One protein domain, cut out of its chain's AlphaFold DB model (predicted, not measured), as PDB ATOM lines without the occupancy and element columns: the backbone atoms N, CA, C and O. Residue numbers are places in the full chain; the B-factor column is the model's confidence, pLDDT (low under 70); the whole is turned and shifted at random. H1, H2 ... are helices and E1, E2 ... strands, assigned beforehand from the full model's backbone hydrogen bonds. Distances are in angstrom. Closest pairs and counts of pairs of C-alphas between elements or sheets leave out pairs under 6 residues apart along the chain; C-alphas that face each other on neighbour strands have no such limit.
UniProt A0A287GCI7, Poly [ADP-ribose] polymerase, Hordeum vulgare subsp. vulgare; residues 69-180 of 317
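This is residues 69 to 180 of the 317 residues of the protein "Poly [ADP-ribose] polymerase" of Hordeum vulgare subsp. vulgare (UniProt A0A287GCI7). This is an elongated domain with a small head of loops round the strand hairpin E1 and E2 at one end and a body of helices at the other. In the body H1 and H2 pack on H3, the helix that lies between them and the hairpin, and a long stretch without named elements, residues 138 to 169, leads from the head back to H4. The printed part has 112 residues, with four named helices and two named strands in the order H1, H2, H3, E1, E2, H4; the sheet, in the order E1, E2, is antiparallel. The class is mostly helix, though named elements hold only 55 of the 112 residues. The whole is compact, with a radius of gyration of the C-alphas of 14.3 A, and spans 45 by 29 by 25 A.

Find C-alpha 128 at (-12.479, -20.896, -9.210), where E1 begins; it runs to residue 131. E2 follows as residues 134 to 137, 10.0 A from first to last C-alpha. H3, residues 102 to 115, is the longest helix, 19.6 A. H1, residues 69 to 81, begins at C-alpha 69 at (-15.022, -7.547, 9.903) and measures 18.6 A. H2, residues 84 to 93, and H4, residues 170 to 179, are each 14.4 A long; H4 ends at C-alpha 179 at (0.231, -6.250, 3.241).

Look first at the hairpin E1 and E2: N 129 and O 136 are 3.0 A apart and N 131 and O 134 2.9 A, both within hydrogen-bond range. Residues 150 to 151 make a short antiparallel pairing with residues 135 to 136 of E2. From E1 go to H3: their closest C-alphas, those of Glu 129 and Ser 108, are 7.1 A apart. H3 and H2 touch, closest at the C-alphas of Cys 109 and Met 87, 5.9 A, with a steep tilt of 52 degrees, the same way. H3 and H1 touch, closest at the C-alphas of Glu 110 and Cys 75, 6.1 A, with a steep tilt of 50 degrees, opposite ways. H1 and H4 only just touch, only at their ends, with 3 pairs of C-alphas within 8 A, made by residues 78 to 81 of H1 alone; the closest are those of His 81 and Phe 171, 6.6 A. H3 and H4 are near each other, while H1 and H2 are apart. In H1, H2, H3 and H4 every O i to N i+4 pair is within hydrogen-bond range.

The two C-alphas farthest apart, those of Trp 144 and Asp 170, are 46.0 A apart. The printed part has no cut. The links from H3 to E1, 12 residues, and from E2 to H4, 32 residues, are long. The mean pLDDT of the printed part is 93.2, and no printed residue is under 70.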
ATOM      1  N   LYS A  69     -14.866  -9.007   9.814       89.62
ATOM      2  CA  LYS A  69     -15.022  -7.547   9.903       89.62
ATOM      3  C   LYS A  69     -13.988  -6.820   9.048       89.62
ATOM      4  O   LYS A  69     -14.373  -5.981   8.242       89.62
ATOM      5  N   GLU A  70     -12.715  -7.205   9.139       92.50
ATOM      6  CA  GLU A  70     -11.632  -6.642   8.320       92.50
ATOM      7  C   GLU A  70     -11.907  -6.789   6.819       92.50
ATOM      8  O   GLU A  70     -11.716  -5.835   6.066       92.50
ATOM      9  N   TYR A  71     -12.400  -7.953   6.382       92.75
ATOM     10  CA  TYR A  71     -12.802  -8.173   4.993       92.75
ATOM     11  C   TYR A  71     -13.941  -7.237   4.581       92.75
ATOM     12  O   TYR A  71     -13.881  -6.610   3.526       92.75
ATOM     13  N   THR A  72     -14.965  -7.097   5.427       93.38
ATOM     14  CA  THR A  72     -16.126  -6.235   5.148       93.38
ATOM     15  C   THR A  72     -15.722  -4.763   5.033       93.38
ATOM     16  O   THR A  72     -16.131  -4.077   4.093       93.38
ATOM     17  N   ASP A  73     -14.884  -4.288   5.955       94.56
ATOM     18  CA  ASP A  73     -14.362  -2.921   5.945       94.56
ATOM     19  C   ASP A  73     -13.463  -2.678   4.726       94.56
ATOM     20  O   ASP A  73     -13.556  -1.631   4.080       94.56
ATOM     21  N   PHE A  74     -12.645  -3.667   4.355       95.06
ATOM     22  CA  PHE A  74     -11.840  -3.630   3.139       95.06
ATOM     23  C   PHE A  74     -12.702  -3.539   1.873       95.06
ATOM     24  O   PHE A  74     -12.461  -2.649   1.057       95.06
ATOM     25  N   CYS A  75     -13.723  -4.394   1.722       95.50
ATOM     26  CA  CYS A  75     -14.664  -4.352   0.596       95.50
ATOM     27  C   CYS A  75     -15.321  -2.974   0.470       95.50
ATOM     28  O   CYS A  75     -15.419  -2.415  -0.620       95.50
ATOM     29  N   LYS A  76     -15.746  -2.383   1.592       95.88
ATOM     30  CA  LYS A  76     -16.317  -1.035   1.579       95.88
ATOM     31  C   LYS A  76     -15.302  -0.004   1.077       95.88
ATOM     32  O   LYS A  76     -15.612   0.760   0.168       95.88
ATOM     33  N   ALA A  77     -14.095  -0.007   1.635       95.19
ATOM     34  CA  ALA A  77     -13.070   0.973   1.298       95.19
ATOM     35  C   ALA A  77     -12.589   0.852  -0.158       95.19
ATOM     36  O   ALA A  77     -12.409   1.860  -0.838       95.19
ATOM     37  N   ILE A  78     -12.412  -0.368  -0.672       94.44
ATOM     38  CA  ILE A  78     -11.946  -0.552  -2.047       94.44
ATOM     39  C   ILE A  78     -13.005  -0.142  -3.073       94.44
ATOM     40  O   ILE A  78     -12.652   0.490  -4.065       94.44
ATOM     41  N   ARG A  79     -14.297  -0.393  -2.814       95.19
ATOM     42  CA  ARG A  79     -15.400   0.081  -3.674       95.19
ATOM     43  C   ARG A  79     -15.484   1.602  -3.752       95.19
ATOM     44  O   ARG A  79     -15.879   2.134  -4.783       95.19
ATOM     45  N   GLU A  80     -15.128   2.302  -2.676       95.31
ATOM     46  CA  GLU A  80     -15.113   3.770  -2.643       95.31
ATOM     47  C   GLU A  80     -13.941   4.364  -3.439       95.31
ATOM     48  O   GLU A  80     -14.034   5.494  -3.922       95.31
ATOM     49  N   HIS A  81     -12.838   3.623  -3.583       94.12
ATOM     50  CA  HIS A  81     -11.587   4.162  -4.111       94.12
ATOM     51  C   HIS A  81     -11.142   3.593  -5.455       94.12
ATOM     52  O   HIS A  81     -10.342   4.247  -6.117       94.12
ATOM     53  N   LEU A  82     -11.609   2.415  -5.865       94.75
ATOM     54  CA  LEU A  82     -11.114   1.716  -7.047       94.75
ATOM     55  C   LEU A  82     -12.275   1.388  -8.002       94.75
ATOM     56  O   LEU A  82     -13.169   0.626  -7.630       94.75
ATOM     57  N   PRO A  83     -12.291   1.940  -9.229       95.00
ATOM     58  CA  PRO A  83     -13.356   1.664 -10.183       95.00
ATOM     59  C   PRO A  83     -13.269   0.229 -10.720       95.00
ATOM     60  O   PRO A  83     -12.189  -0.357 -10.828       95.00
ATOM     61  N   ALA A  84     -14.416  -0.320 -11.130       96.06
ATOM     62  CA  ALA A  84     -14.507  -1.686 -11.649       96.06
ATOM     63  C   ALA A  84     -13.617  -1.926 -12.886       96.06
ATOM     64  O   ALA A  84     -13.122  -3.034 -13.078       96.06
ATOM     65  N   GLU A  85     -13.374  -0.903 -13.712       95.81
ATOM     66  CA  GLU A  85     -12.468  -0.996 -14.865       95.81
ATOM     67  C   GLU A  85     -11.024  -1.301 -14.448       95.81
ATOM     68  O   GLU A  85     -10.388  -2.180 -15.028       95.81
ATOM     69  N   ASP A  86     -10.522  -0.647 -13.398       96.88
ATOM     70  CA  ASP A  86      -9.180  -0.911 -12.875       96.88
ATOM     71  C   ASP A  86      -9.116  -2.268 -12.166       96.88
ATOM     72  O   ASP A  86      -8.130  -2.994 -12.305       96.88
ATOM     73  N   MET A  87     -10.195  -2.673 -11.484       97.19
ATOM     74  CA  MET A  87     -10.314  -4.021 -10.915       97.19
ATOM     75  C   MET A  87     -10.183  -5.114 -11.986       97.19
ATOM     76  O   MET A  87      -9.512  -6.119 -11.739       97.19
ATOM     77  N   ARG A  88     -10.747  -4.921 -13.191       97.62
ATOM     78  CA  ARG A  88     -10.562  -5.866 -14.314       97.62
ATOM     79  C   ARG A  88      -9.094  -5.995 -14.696       97.62
ATOM     80  O   ARG A  88      -8.583  -7.109 -14.761       97.62
ATOM     81  N   LYS A  89      -8.399  -4.870 -14.875       97.50
ATOM     82  CA  LYS A  89      -6.973  -4.865 -15.236       97.50
ATOM     83  C   LYS A  89      -6.116  -5.569 -14.182       97.50
ATOM     84  O   LYS A  89      -5.215  -6.337 -14.520       97.50
ATOM     85  N   ILE A  90      -6.406  -5.346 -12.896       97.12
ATOM     86  CA  ILE A  90      -5.699  -6.017 -11.795       97.12
ATOM     87  C   ILE A  90      -5.967  -7.530 -11.831       97.12
ATOM     88  O   ILE A  90      -5.026  -8.316 -11.706       97.12
ATOM     89  N   LEU A  91      -7.212  -7.971 -12.032       97.19
ATOM     90  CA  LEU A  91      -7.538  -9.400 -12.159       97.19
ATOM     91  C   LEU A  91      -6.776 -10.060 -13.319       97.19
ATOM     92  O   LEU A  91      -6.149 -11.107 -13.124       97.19
ATOM     93  N   GLU A  92      -6.759  -9.423 -14.493       96.62
ATOM     94  CA  GLU A  92      -6.042  -9.904 -15.682       96.62
ATOM     95  C   GLU A  92      -4.539 -10.052 -15.421       96.62
ATOM     96  O   GLU A  92      -3.957 -11.104 -15.705       96.62
ATOM     97  N   ALA A  93      -3.913  -9.053 -14.788       96.81
ATOM     98  CA  ALA A  93      -2.490  -9.082 -14.443       96.81
ATOM     99  C   ALA A  93      -2.107 -10.246 -13.511       96.81
ATOM    100  O   ALA A  93      -0.964 -10.715 -13.524       96.81
ATOM    101  N   ASN A  94      -3.062 -10.752 -12.724       96.19
ATOM    102  CA  ASN A  94      -2.881 -11.874 -11.798       96.19
ATOM    103  C   ASN A  94      -3.380 -13.224 -12.359       96.19
ATOM    104  O   ASN A  94      -3.353 -14.255 -11.665       96.19
ATOM    105  N   GLY A  95      -3.795 -13.248 -13.632       94.50
ATOM    106  CA  GLY A  95      -4.293 -14.436 -14.328       94.50
ATOM    107  C   GLY A  95      -5.619 -14.963 -13.773       94.50
ATOM    108  O   GLY A  95      -5.881 -16.171 -13.868       94.50
ATOM    109  N   GLN A  96      -6.404 -14.083 -13.150       95.06
ATOM    110  CA  GLN A  96      -7.767 -14.351 -12.704       95.06
ATOM    111  C   GLN A  96      -8.765 -14.019 -13.822       95.06
ATOM    112  O   GLN A  96      -8.418 -13.370 -14.808       95.06
ATOM    113  N   ASP A  97      -9.998 -14.499 -13.687       92.69
ATOM    114  CA  ASP A  97     -11.068 -14.163 -14.628       92.69
ATOM    115  C   ASP A  97     -11.572 -12.738 -14.366       92.69
ATOM    116  O   ASP A  97     -11.984 -12.416 -13.255       92.69
ATOM    117  N   ALA A  98     -11.505 -11.894 -15.394       94.31
ATOM    118  CA  ALA A  98     -11.984 -10.512 -15.378       94.31
ATOM    119  C   ALA A  98     -13.251 -10.321 -16.229       94.31
ATOM    120  O   ALA A  98     -13.693  -9.189 -16.456       94.31
ATOM    121  N   SER A  99     -13.829 -11.415 -16.737       91.50
ATOM    122  CA  SER A  99     -15.076 -11.392 -17.493       91.50
ATOM    123  C   SER A  99     -16.299 -11.265 -16.572       91.50
ATOM    124  O   SER A  99     -16.207 -11.350 -15.350       91.50
ATOM    125  N   GLY A 100     -17.472 -11.012 -17.158       90.88
ATOM    126  CA  GLY A 100     -18.736 -10.925 -16.418       90.88
ATOM    127  C   GLY A 100     -19.152  -9.505 -16.020       90.88
ATOM    128  O   GLY A 100     -18.587  -8.507 -16.485       90.88
ATOM    129  N   SER A 101     -20.201  -9.425 -15.196       94.88
ATOM    130  CA  SER A 101     -20.780  -8.162 -14.723       94.88
ATOM    131  C   SER A 101     -19.811  -7.386 -13.829       94.88
ATOM    132  O   SER A 101     -18.844  -7.943 -13.311       94.88
ATOM    133  N   GLU A 102     -20.072  -6.093 -13.635       95.62
ATOM    134  CA  GLU A 102     -19.288  -5.269 -12.705       95.62
ATOM    135  C   GLU A 102     -19.296  -5.855 -11.290       95.62
ATOM    136  O   GLU A 102     -18.231  -6.026 -10.710       95.62
ATOM    137  N   ASP A 103     -20.455  -6.287 -10.782       93.12
ATOM    138  CA  ASP A 103     -20.558  -6.906  -9.452       93.12
ATOM    139  C   ASP A 103     -19.703  -8.176  -9.306       93.12
ATOM    140  O   ASP A 103     -19.100  -8.407  -8.254       93.12
ATOM    141  N   ALA A 104     -19.632  -9.004 -10.357       92.50
ATOM    142  CA  ALA A 104     -18.828 -10.226 -10.356       92.50
ATOM    143  C   ALA A 104     -17.326  -9.909 -10.342       92.50
ATOM    144  O   ALA A 104     -16.561 -10.538  -9.605       92.50
ATOM    145  N   VAL A 105     -16.913  -8.894 -11.104       95.75
ATOM    146  CA  VAL A 105     -15.536  -8.386 -11.111       95.75
ATOM    147  C   VAL A 105     -15.153  -7.799  -9.764       95.75
ATOM    148  O   VAL A 105     -14.106  -8.154  -9.233       95.75
ATOM    149  N   VAL A 106     -16.001  -6.938  -9.199       95.94
ATOM    150  CA  VAL A 106     -15.767  -6.308  -7.895       95.94
ATOM    151  C   VAL A 106     -15.587  -7.383  -6.829       95.94
ATOM    152  O   VAL A 106     -14.562  -7.414  -6.153       95.94
ATOM    153  N   SER A 107     -16.523  -8.333  -6.753       93.56
ATOM    154  CA  SER A 107     -16.472  -9.428  -5.776       93.56
ATOM    155  C   SER A 107     -15.224 -10.306  -5.943       93.56
ATOM    156  O   SER A 107     -14.616 -10.721  -4.959       93.56
ATOM    157  N   SER A 108     -14.813 -10.579  -7.186       94.88
ATOM    158  CA  SER A 108     -13.619 -11.388  -7.475       94.88
ATOM    159  C   SER A 108     -12.322 -10.648  -7.146       94.88
ATOM    160  O   SER A 108     -11.387 -11.249  -6.616       94.88
ATOM    161  N   CYS A 109     -12.255  -9.347  -7.436       96.44
ATOM    162  CA  CYS A 109     -11.099  -8.516  -7.114       96.44
ATOM    163  C   CYS A 109     -10.947  -8.346  -5.600       96.44
ATOM    164  O   CYS A 109      -9.835  -8.444  -5.092       96.44
ATOM    165  N   GLU A 110     -12.050  -8.162  -4.875       95.81
ATOM    166  CA  GLU A 110     -12.069  -8.116  -3.411       95.81
ATOM    167  C   GLU A 110     -11.543  -9.411  -2.785       95.81
ATOM    168  O   GLU A 110     -10.639  -9.362  -1.949       95.81
ATOM    169  N   ASP A 111     -12.054 -10.568  -3.225       95.19
ATOM    170  CA  ASP A 111     -11.598 -11.874  -2.741       95.19
ATOM    171  C   ASP A 111     -10.112 -12.097  -3.045       95.19
ATOM    172  O   ASP A 111      -9.356 -12.476  -2.151       95.19
ATOM    173  N   MET A 112      -9.675 -11.821  -4.280       95.88
ATOM    174  CA  MET A 112      -8.271 -11.958  -4.673       95.88
ATOM    175  C   MET A 112      -7.371 -11.031  -3.863       95.88
ATOM    176  O   MET A 112      -6.287 -11.444  -3.454       95.88
ATOM    177  N   MET A 113      -7.767  -9.771  -3.683       94.94
ATOM    178  CA  MET A 113      -6.917  -8.816  -2.996       94.94
ATOM    179  C   MET A 113      -6.782  -9.173  -1.528       94.94
ATOM    180  O   MET A 113      -5.670  -9.248  -1.023       94.94
ATOM    181  N   PHE A 114      -7.884  -9.484  -0.858       95.00
ATOM    182  CA  PHE A 114      -7.838  -9.766   0.565       95.00
ATOM    183  C   PHE A 114      -7.286 -11.160   0.886       95.00
ATOM    184  O   PHE A 114      -6.400 -11.282   1.726       95.00
ATOM    185  N   TYR A 115      -7.774 -12.209   0.219       94.44
ATOM    186  CA  TYR A 115      -7.418 -13.603   0.518       94.44
ATOM    187  C   TYR A 115      -6.305 -14.167  -0.376       94.44
ATOM    188  O   TYR A 115      -5.843 -15.283  -0.140       94.44
ATOM    189  N   GLY A 116      -5.860 -13.425  -1.389       94.69
ATOM    190  CA  GLY A 116      -4.791 -13.807  -2.317       94.69
ATOM    191  C   GLY A 116      -5.301 -14.422  -3.628       94.69
ATOM    192  O   GLY A 116      -6.439 -14.878  -3.698       94.69
ATOM    193  N   PRO A 117      -4.499 -14.483  -4.703       95.19
ATOM    194  CA  PRO A 117      -4.964 -14.995  -5.995       95.19
ATOM    195  C   PRO A 117      -5.271 -16.494  -5.969       95.19
ATOM    196  O   PRO A 117      -4.443 -17.291  -5.532       95.19
ATOM    197  N   LEU A 118      -6.429 -16.902  -6.497       95.38
ATOM    198  CA  LEU A 118      -6.777 -18.321  -6.616       95.38
ATOM    199  C   LEU A 118      -5.844 -19.023  -7.611       95.38
ATOM    200  O   LEU A 118      -5.504 -18.483  -8.675       95.38
ATOM    201  N   GLU A 119      -5.439 -20.247  -7.278       95.88
ATOM    202  CA  GLU A 119      -4.856 -21.153  -8.262       95.88
ATOM    203  C   GLU A 119      -5.933 -21.703  -9.207       95.88
ATOM    204  O   GLU A 119      -7.141 -21.569  -8.987       95.88
ATOM    205  N   LYS A 120      -5.483 -22.329 -10.298       96.00
ATOM    206  CA  LYS A 120      -6.384 -23.023 -11.217       96.00
ATOM    207  C   LYS A 120      -6.964 -24.270 -10.552       96.00
ATOM    208  O   LYS A 120      -6.365 -24.867  -9.662       96.00
ATOM    209  N   CYS A 121      -8.148 -24.669 -11.002       95.81
ATOM    210  CA  CYS A 121      -8.831 -25.851 -10.505       95.81
ATOM    211  C   CYS A 121      -7.932 -27.093 -10.652       95.81
ATOM    212  O   CYS A 121      -7.477 -27.368 -11.765       95.81
ATOM    213  N   PRO A 122      -7.740 -27.892  -9.588       95.44
ATOM    214  CA  PRO A 122      -6.869 -29.067  -9.633       95.44
ATOM    215  C   PRO A 122      -7.422 -30.207 -10.504       95.44
ATOM    216  O   PRO A 122      -6.694 -31.144 -10.806       95.44
ATOM    217  N   ILE A 123      -8.702 -30.146 -10.900       95.12
ATOM    218  CA  ILE A 123      -9.346 -31.180 -11.723       95.12
ATOM    219  C   ILE A 123      -9.293 -30.833 -13.215       95.12
ATOM    220  O   ILE A 123      -8.931 -31.684 -14.020       95.12
ATOM    221  N   CYS A 124      -9.682 -29.614 -13.600       95.44
ATOM    222  CA  CYS A 124      -9.814 -29.237 -15.015       95.44
ATOM    223  C   CYS A 124      -8.947 -28.047 -15.447       95.44
ATOM    224  O   CYS A 124      -9.039 -27.614 -16.592       95.44
ATOM    225  N   GLY A 125      -8.159 -27.454 -14.544       94.69
ATOM    226  CA  GLY A 125      -7.386 -26.242 -14.833       94.69
ATOM    227  C   GLY A 125      -8.230 -24.973 -15.032       94.69
ATOM    228  O   GLY A 125      -7.689 -23.926 -15.378       94.69
ATOM    229  N   GLY A 126      -9.548 -25.043 -14.812       94.56
ATOM    230  CA  GLY A 126     -10.460 -23.903 -14.903       94.56
ATOM    231  C   GLY A 126     -10.296 -22.886 -13.772       94.56
ATOM    232  O   GLY A 126      -9.522 -23.083 -12.837       94.56
ATOM    233  N   GLN A 127     -11.054 -21.793 -13.839       94.50
ATOM    234  CA  GLN A 127     -11.082 -20.784 -12.781       94.50
ATOM    235  C   GLN A 127     -11.978 -21.230 -11.613       94.50
ATOM    236  O   GLN A 127     -12.929 -21.997 -11.794       94.50
ATOM    237  N   LEU A 128     -11.648 -20.772 -10.405       94.19
ATOM    238  CA  LEU A 128     -12.479 -20.896  -9.210       94.19
ATOM    239  C   LEU A 128     -13.100 -19.536  -8.888       94.19
ATOM    240  O   LEU A 128     -12.448 -18.505  -9.035       94.19
ATOM    241  N   GLU A 129     -14.346 -19.550  -8.432       91.69
ATOM    242  CA  GLU A 129     -15.091 -18.354  -8.042       91.69
ATOM    243  C   GLU A 129     -15.775 -18.606  -6.696       91.69
ATOM    244  O   GLU A 129     -16.307 -19.696  -6.451       91.69
ATOM    245  N   CYS A 130     -15.780 -17.603  -5.820       89.62
ATOM    246  CA  CYS A 130     -16.574 -17.642  -4.600       89.62
ATOM    247  C   CYS A 130     -18.070 -17.549  -4.950       89.62
ATOM    248  O   CYS A 130     -18.552 -16.493  -5.350       89.62
ATOM    249  N   LYS A 131     -18.829 -18.634  -4.744       82.81
ATOM    250  CA  LYS A 131     -20.292 -18.648  -4.905       82.81
ATOM    251  C   LYS A 131     -20.974 -18.998  -3.590       82.81
ATOM    252  O   LYS A 131     -21.063 -20.168  -3.208       82.81
ATOM    253  N   GLY A 132     -21.493 -17.968  -2.927       78.94
ATOM    254  CA  GLY A 132     -22.004 -18.069  -1.564       78.94
ATOM    255  C   GLY A 132     -20.850 -18.247  -0.578       78.94
ATOM    256  O   GLY A 132     -19.949 -17.415  -0.498       78.94
ATOM    257  N   TRP A 133     -20.860 -19.354   0.154       80.12
ATOM    258  CA  TRP A 133     -19.868 -19.685   1.186       80.12
ATOM    259  C   TRP A 133     -18.726 -20.577   0.678       80.12
ATOM    260  O   TRP A 133     -17.711 -20.693   1.350       80.12
ATOM    261  N   LYS A 134     -18.860 -21.183  -0.511       87.44
ATOM    262  CA  LYS A 134     -17.856 -22.091  -1.088       87.44
ATOM    263  C   LYS A 134     -17.303 -21.589  -2.410       87.44
ATOM    264  O   LYS A 134     -17.978 -20.881  -3.160       87.44
ATOM    265  N   TYR A 135     -16.095 -22.025  -2.736       92.19
ATOM    266  CA  TYR A 135     -15.511 -21.821  -4.054       92.19
ATOM    267  C   TYR A 135     -15.981 -22.925  -4.987       92.19
ATOM    268  O   TYR A 135     -15.935 -24.103  -4.635       92.19
ATOM    269  N   LYS A 136     -16.445 -22.548  -6.176       93.56
ATOM    270  CA  LYS A 136     -16.882 -23.475  -7.223       93.56
ATOM    271  C   LYS A 136     -16.046 -23.263  -8.471       93.56
ATOM    272  O   LYS A 136     -15.743 -22.127  -8.832       93.56
ATOM    273  N   CYS A 137     -15.698 -24.354  -9.139       95.69
ATOM    274  CA  CYS A 137     -15.086 -24.261 -10.452       95.69
ATOM    275  C   CYS A 137     -16.107 -23.795 -11.491       95.69
ATOM    276  O   CYS A 137     -17.245 -24.259 -11.515       95.69
ATOM    277  N   THR A 138     -15.681 -22.880 -12.357       93.75
ATOM    278  CA  THR A 138     -16.455 -22.390 -13.506       93.75
ATOM    279  C   THR A 138     -15.975 -22.993 -14.828       93.75
ATOM    280  O   THR A 138     -16.532 -22.717 -15.888       93.75
ATOM    281  N   GLY A 139     -14.945 -23.842 -14.777       94.06
ATOM    282  CA  GLY A 139     -14.389 -24.533 -15.932       94.06
ATOM    283  C   GLY A 139     -15.228 -25.717 -16.407       94.06
ATOM    284  O   GLY A 139     -16.168 -26.180 -15.755       94.06
ATOM    285  N   LYS A 140     -14.826 -26.261 -17.553       95.00
ATOM    286  CA  LYS A 140     -15.404 -27.470 -18.143       95.00
ATOM    287  C   LYS A 140     -14.483 -28.657 -17.888       95.00
ATOM    288  O   LYS A 140     -13.270 -28.515 -17.985       95.00
ATOM    289  N   TYR A 141     -15.055 -29.806 -17.540       89.31
ATOM    290  CA  TYR A 141     -14.316 -31.068 -17.457       89.31
ATOM    291  C   TYR A 141     -14.192 -31.720 -18.841       89.31
ATOM    292  O   TYR A 141     -13.164 -32.301 -19.170       89.31
ATOM    293  N   SER A 142     -15.229 -31.577 -19.668       92.00
ATOM    294  CA  SER A 142     -15.263 -32.010 -21.067       92.00
ATOM    295  C   SER A 142     -16.164 -31.082 -21.888       92.00
ATOM    296  O   SER A 142     -16.784 -30.165 -21.348       92.00
ATOM    297  N   GLU A 143     -16.283 -31.325 -23.194       93.44
ATOM    298  CA  GLU A 143     -17.213 -30.586 -24.065       93.44
ATOM    299  C   GLU A 143     -18.682 -30.715 -23.627       93.44
ATOM    300  O   GLU A 143     -19.488 -29.828 -23.902       93.44
ATOM    301  N   TRP A 144     -19.010 -31.782 -22.894       94.06
ATOM    302  CA  TRP A 144     -20.373 -32.137 -22.496       94.06
ATOM    303  C   TRP A 144     -20.653 -31.924 -21.005       94.06
ATOM    304  O   TRP A 144     -21.808 -31.998 -20.591       94.06
ATOM    305  N   ALA A 145     -19.624 -31.679 -20.186       94.25
ATOM    306  CA  ALA A 145     -19.761 -31.620 -18.734       94.25
ATOM    307  C   ALA A 145     -18.973 -30.465 -18.105       94.25
ATOM    308  O   ALA A 145     -17.760 -30.322 -18.289       94.25
ATOM    309  N   SER A 146     -19.666 -29.677 -17.283       96.19
ATOM    310  CA  SER A 146     -19.050 -28.686 -16.397       96.19
ATOM    311  C   SER A 146     -18.285 -29.365 -15.263       96.19
ATOM    312  O   SER A 146     -18.646 -30.452 -14.810       96.19
ATOM    313  N   CYS A 147     -17.224 -28.722 -14.780       95.75
ATOM    314  CA  CYS A 147     -16.501 -29.212 -13.615       95.75
ATOM    315  C   CYS A 147     -17.350 -29.044 -12.346       95.75
ATOM    316  O   CYS A 147     -17.894 -27.971 -12.096       95.75
ATOM    317  N   ILE A 148     -17.428 -30.094 -11.526       93.56
ATOM    318  CA  ILE A 148     -18.180 -30.100 -10.259       93.56
ATOM    319  C   ILE A 148     -17.298 -29.833  -9.032       93.56
ATOM    320  O   ILE A 148     -17.763 -29.949  -7.901       93.56
ATOM    321  N   PHE A 149     -16.018 -29.501  -9.234       93.69
ATOM    322  CA  PHE A 149     -15.102 -29.232  -8.132       93.69
ATOM    323  C   PHE A 149     -15.585 -28.041  -7.297       93.69
ATOM    324  O   PHE A 149     -15.871 -26.962  -7.828       93.69
ATOM    325  N   SER A 150     -15.606 -28.229  -5.981       91.62
ATOM    326  CA  SER A 150     -15.835 -27.165  -5.012       91.62
ATOM    327  C   SER A 150     -14.981 -27.364  -3.769       91.62
ATOM    328  O   SER A 150     -14.704 -28.501  -3.398       91.62
ATOM    329  N   SER A 151     -14.590 -26.270  -3.119       89.75
ATOM    330  CA  SER A 151     -13.800 -26.290  -1.885       89.75
ATOM    331  C   SER A 151     -14.118 -25.073  -1.017       89.75
ATOM    332  O   SER A 151     -14.435 -24.007  -1.548       89.75
ATOM    333  N   ASN A 152     -13.997 -25.211   0.303       87.44
ATOM    334  CA  ASN A 152     -14.038 -24.083   1.245       87.44
ATOM    335  C   ASN A 152     -12.656 -23.425   1.400       87.44
ATOM    336  O   ASN A 152     -12.552 -22.248   1.725       87.44
ATOM    337  N   SER A 153     -11.592 -24.169   1.094       87.81
ATOM    338  CA  SER A 153     -10.193 -23.746   1.192       87.81
ATOM    339  C   SER A 153      -9.450 -24.075  -0.112       87.81
ATOM    340  O   SER A 153      -8.658 -25.019  -0.174       87.81
ATOM    341  N   PRO A 154      -9.746 -23.364  -1.218       91.94
ATOM    342  CA  PRO A 154      -9.068 -23.596  -2.487       91.94
ATOM    343  C   PRO A 154      -7.577 -23.229  -2.391       91.94
ATOM    344  O   PRO A 154      -7.222 -22.321  -1.634       91.94
ATOM    345  N   PRO A 155      -6.700 -23.875  -3.183       91.75
ATOM    346  CA  PRO A 155      -5.306 -23.463  -3.286       91.75
ATOM    347  C   PRO A 155      -5.191 -22.024  -3.810       91.75
ATOM    348  O   PRO A 155      -5.926 -21.614  -4.716       91.75
ATOM    349  N   ARG A 156      -4.272 -21.250  -3.229       94.12
ATOM    350  CA  ARG A 156      -4.000 -19.852  -3.588       94.12
ATOM    351  C   ARG A 156      -2.509 -19.643  -3.799       94.12
ATOM    352  O   ARG A 156      -1.694 -20.258  -3.115       94.12
ATOM    353  N   LYS A 157      -2.172 -18.742  -4.720       93.00
ATOM    354  CA  LYS A 157      -0.795 -18.323  -4.983       93.00
ATOM    355  C   LYS A 157      -0.275 -17.511  -3.799       93.00
ATOM    356  O   LYS A 157      -1.001 -16.691  -3.242       93.00
ATOM    357  N   SER A 158       0.994 -17.703  -3.457       87.94
ATOM    358  CA  SER A 158       1.693 -16.893  -2.449       87.94
ATOM    359  C   SER A 158       2.353 -15.639  -3.027       87.94
ATOM    360  O   SER A 158       2.896 -14.838  -2.270       87.94
ATOM    361  N   ASP A 159       2.372 -15.500  -4.355       89.00
ATOM    362  CA  ASP A 159       3.005 -14.367  -5.024       89.00
ATOM    363  C   ASP A 159       2.295 -13.048  -4.680       89.00
ATOM    364  O   ASP A 159       1.062 -13.028  -4.598       89.00
ATOM    365  N   PRO A 160       3.039 -11.935  -4.542       90.81
ATOM    366  CA  PRO A 160       2.444 -10.616  -4.385       90.81
ATOM    367  C   PRO A 160       1.509 -10.255  -5.542       90.81
ATOM    368  O   PRO A 160       1.739 -10.625  -6.697       90.81
ATOM    369  N   ILE A 161       0.482  -9.465  -5.230       93.56
ATOM    370  CA  ILE A 161      -0.483  -8.975  -6.217       93.56
ATOM    371  C   ILE A 161       0.224  -8.088  -7.233       93.56
ATOM    372  O   ILE A 161       0.882  -7.109  -6.883       93.56
ATOM    373  N   LYS A 162       0.033  -8.412  -8.510       94.31
ATOM    374  CA  LYS A 162       0.510  -7.606  -9.630       94.31
ATOM    375  C   LYS A 162      -0.492  -6.496  -9.921       94.31
ATOM    376  O   LYS A 162      -1.666  -6.779 -10.143       94.31
ATOM    377  N   VAL A 163      -0.027  -5.253  -9.951       94.75
ATOM    378  CA  VAL A 163      -0.833  -4.091 -10.339       94.75
ATOM    379  C   VAL A 163      -0.247  -3.513 -11.623       94.75
ATOM    380  O   VAL A 163       0.953  -3.230 -11.644       94.75
ATOM    381  N   PRO A 164      -1.043  -3.375 -12.694       95.00
ATOM    382  CA  PRO A 164      -0.617  -2.694 -13.914       95.00
ATOM    383  C   PRO A 164      -0.165  -1.251 -13.659       95.00
ATOM    384  O   PRO A 164      -0.730  -0.562 -12.814       95.00
ATOM    385  N   GLU A 165       0.830  -0.775 -14.412       90.50
ATOM    386  CA  GLU A 165       1.400   0.573 -14.240       90.50
ATOM    387  C   GLU A 165       0.388   1.704 -14.486       90.50
ATOM    388  O   GLU A 165       0.520   2.791 -13.926       90.50
ATOM    389  N   ASP A 166      -0.631   1.455 -15.312       90.31
ATOM    390  CA  ASP A 166      -1.695   2.409 -15.623       90.31
ATOM    391  C   ASP A 166      -2.762   2.506 -14.519       90.31
ATOM    392  O   ASP A 166      -3.559   3.445 -14.523       90.31
ATOM    393  N   VAL A 167      -2.753   1.590 -13.544       90.56
ATOM    394  CA  VAL A 167      -3.615   1.638 -12.358       90.56
ATOM    395  C   VAL A 167      -2.877   2.368 -11.234       90.56
ATOM    396  O   VAL A 167      -2.200   1.774 -10.396       90.56
ATOM    397  N   SER A 168      -3.014   3.695 -11.212       85.25
ATOM    398  CA  SER A 168      -2.451   4.544 -10.156       85.25
ATOM    399  C   SER A 168      -3.519   4.907  -9.130       85.25
ATOM    400  O   SER A 168      -4.437   5.678  -9.413       85.25
ATOM    401  N   ASN A 169      -3.408   4.355  -7.920       91.31
ATOM    402  CA  ASN A 169      -4.370   4.604  -6.854       91.31
ATOM    403  C   ASN A 169      -3.701   4.660  -5.471       91.31
ATOM    404  O   ASN A 169      -3.074   3.699  -5.022       91.31
ATOM    405  N   ASP A 170      -3.857   5.785  -4.771       92.00
ATOM    406  CA  ASP A 170      -3.226   6.019  -3.466       92.00
ATOM    407  C   ASP A 170      -3.698   5.050  -2.380       92.00
ATOM    408  O   ASP A 170      -2.894   4.619  -1.549       92.00
ATOM    409  N   PHE A 171      -4.994   4.723  -2.363       92.00
ATOM    410  CA  PHE A 171      -5.553   3.772  -1.404       92.00
ATOM    411  C   PHE A 171      -4.959   2.383  -1.642       92.00
ATOM    412  O   PHE A 171      -4.423   1.778  -0.713       92.00
ATOM    413  N   LEU A 172      -4.965   1.930  -2.896       92.19
ATOM    414  CA  LEU A 172      -4.435   0.630  -3.292       92.19
ATOM    415  C   LEU A 172      -2.941   0.501  -2.964       92.19
ATOM    416  O   LEU A 172      -2.522  -0.484  -2.360       92.19
ATOM    417  N   ASN A 173      -2.145   1.524  -3.277       91.94
ATOM    418  CA  ASN A 173      -0.712   1.553  -2.976       91.94
ATOM    419  C   ASN A 173      -0.425   1.517  -1.469       91.94
ATOM    420  O   ASN A 173       0.512   0.851  -1.026       91.94
ATOM    421  N   LYS A 174      -1.213   2.237  -0.659       93.44
ATOM    422  CA  LYS A 174      -1.097   2.189   0.807       93.44
ATOM    423  C   LYS A 174      -1.482   0.816   1.344       93.44
ATOM    424  O   LYS A 174      -0.776   0.296   2.203       93.44
ATOM    425  N   TRP A 175      -2.564   0.238   0.831       91.81
ATOM    426  CA  TRP A 175      -3.027  -1.085   1.229       91.81
ATOM    427  C   TRP A 175      -1.985  -2.161   0.895       91.81
ATOM    428  O   TRP A 175      -1.617  -2.930   1.778       91.81
ATOM    429  N   LEU A 176      -1.412  -2.160  -0.315       92.06
ATOM    430  CA  LEU A 176      -0.376  -3.127  -0.700       92.06
ATOM    431  C   LEU A 176       0.841  -3.057   0.217       92.06
ATOM    432  O   LEU A 176       1.261  -4.081   0.743       92.06
ATOM    433  N   LYS A 177       1.337  -1.850   0.506       91.88
ATOM    434  CA  LYS A 177       2.442  -1.645   1.459       91.88
ATOM    435  C   LYS A 177       2.124  -2.162   2.861       91.88
ATOM    436  O   LYS A 177       3.015  -2.627   3.561       91.88
ATOM    437  N   GLN A 178       0.867  -2.080   3.298       90.31
ATOM    438  CA  GLN A 178       0.448  -2.642   4.585       90.31
ATOM    439  C   GLN A 178       0.393  -4.173   4.580       90.31
ATOM    440  O   GLN A 178       0.455  -4.764   5.662       90.31
ATOM    441  N   GLN A 179       0.241  -4.796   3.410       88.94
ATOM    442  CA  GLN A 179       0.231  -6.250   3.241       88.94
ATOM    443  C   GLN A 179       1.595  -6.832   2.867       88.94
ATOM    444  O   GLN A 179       1.785  -8.039   2.978       88.94
ATOM    445  N   GLU A 180       2.565  -6.008   2.465       87.56
ATOM    446  CA  GLU A 180       3.924  -6.464   2.174       87.56
ATOM    447  C   GLU A 180       4.511  -7.254   3.356       87.56
ATOM    448  O   GLU A 180       4.550  -6.796   4.500       87.56
TER     449      GLU A 180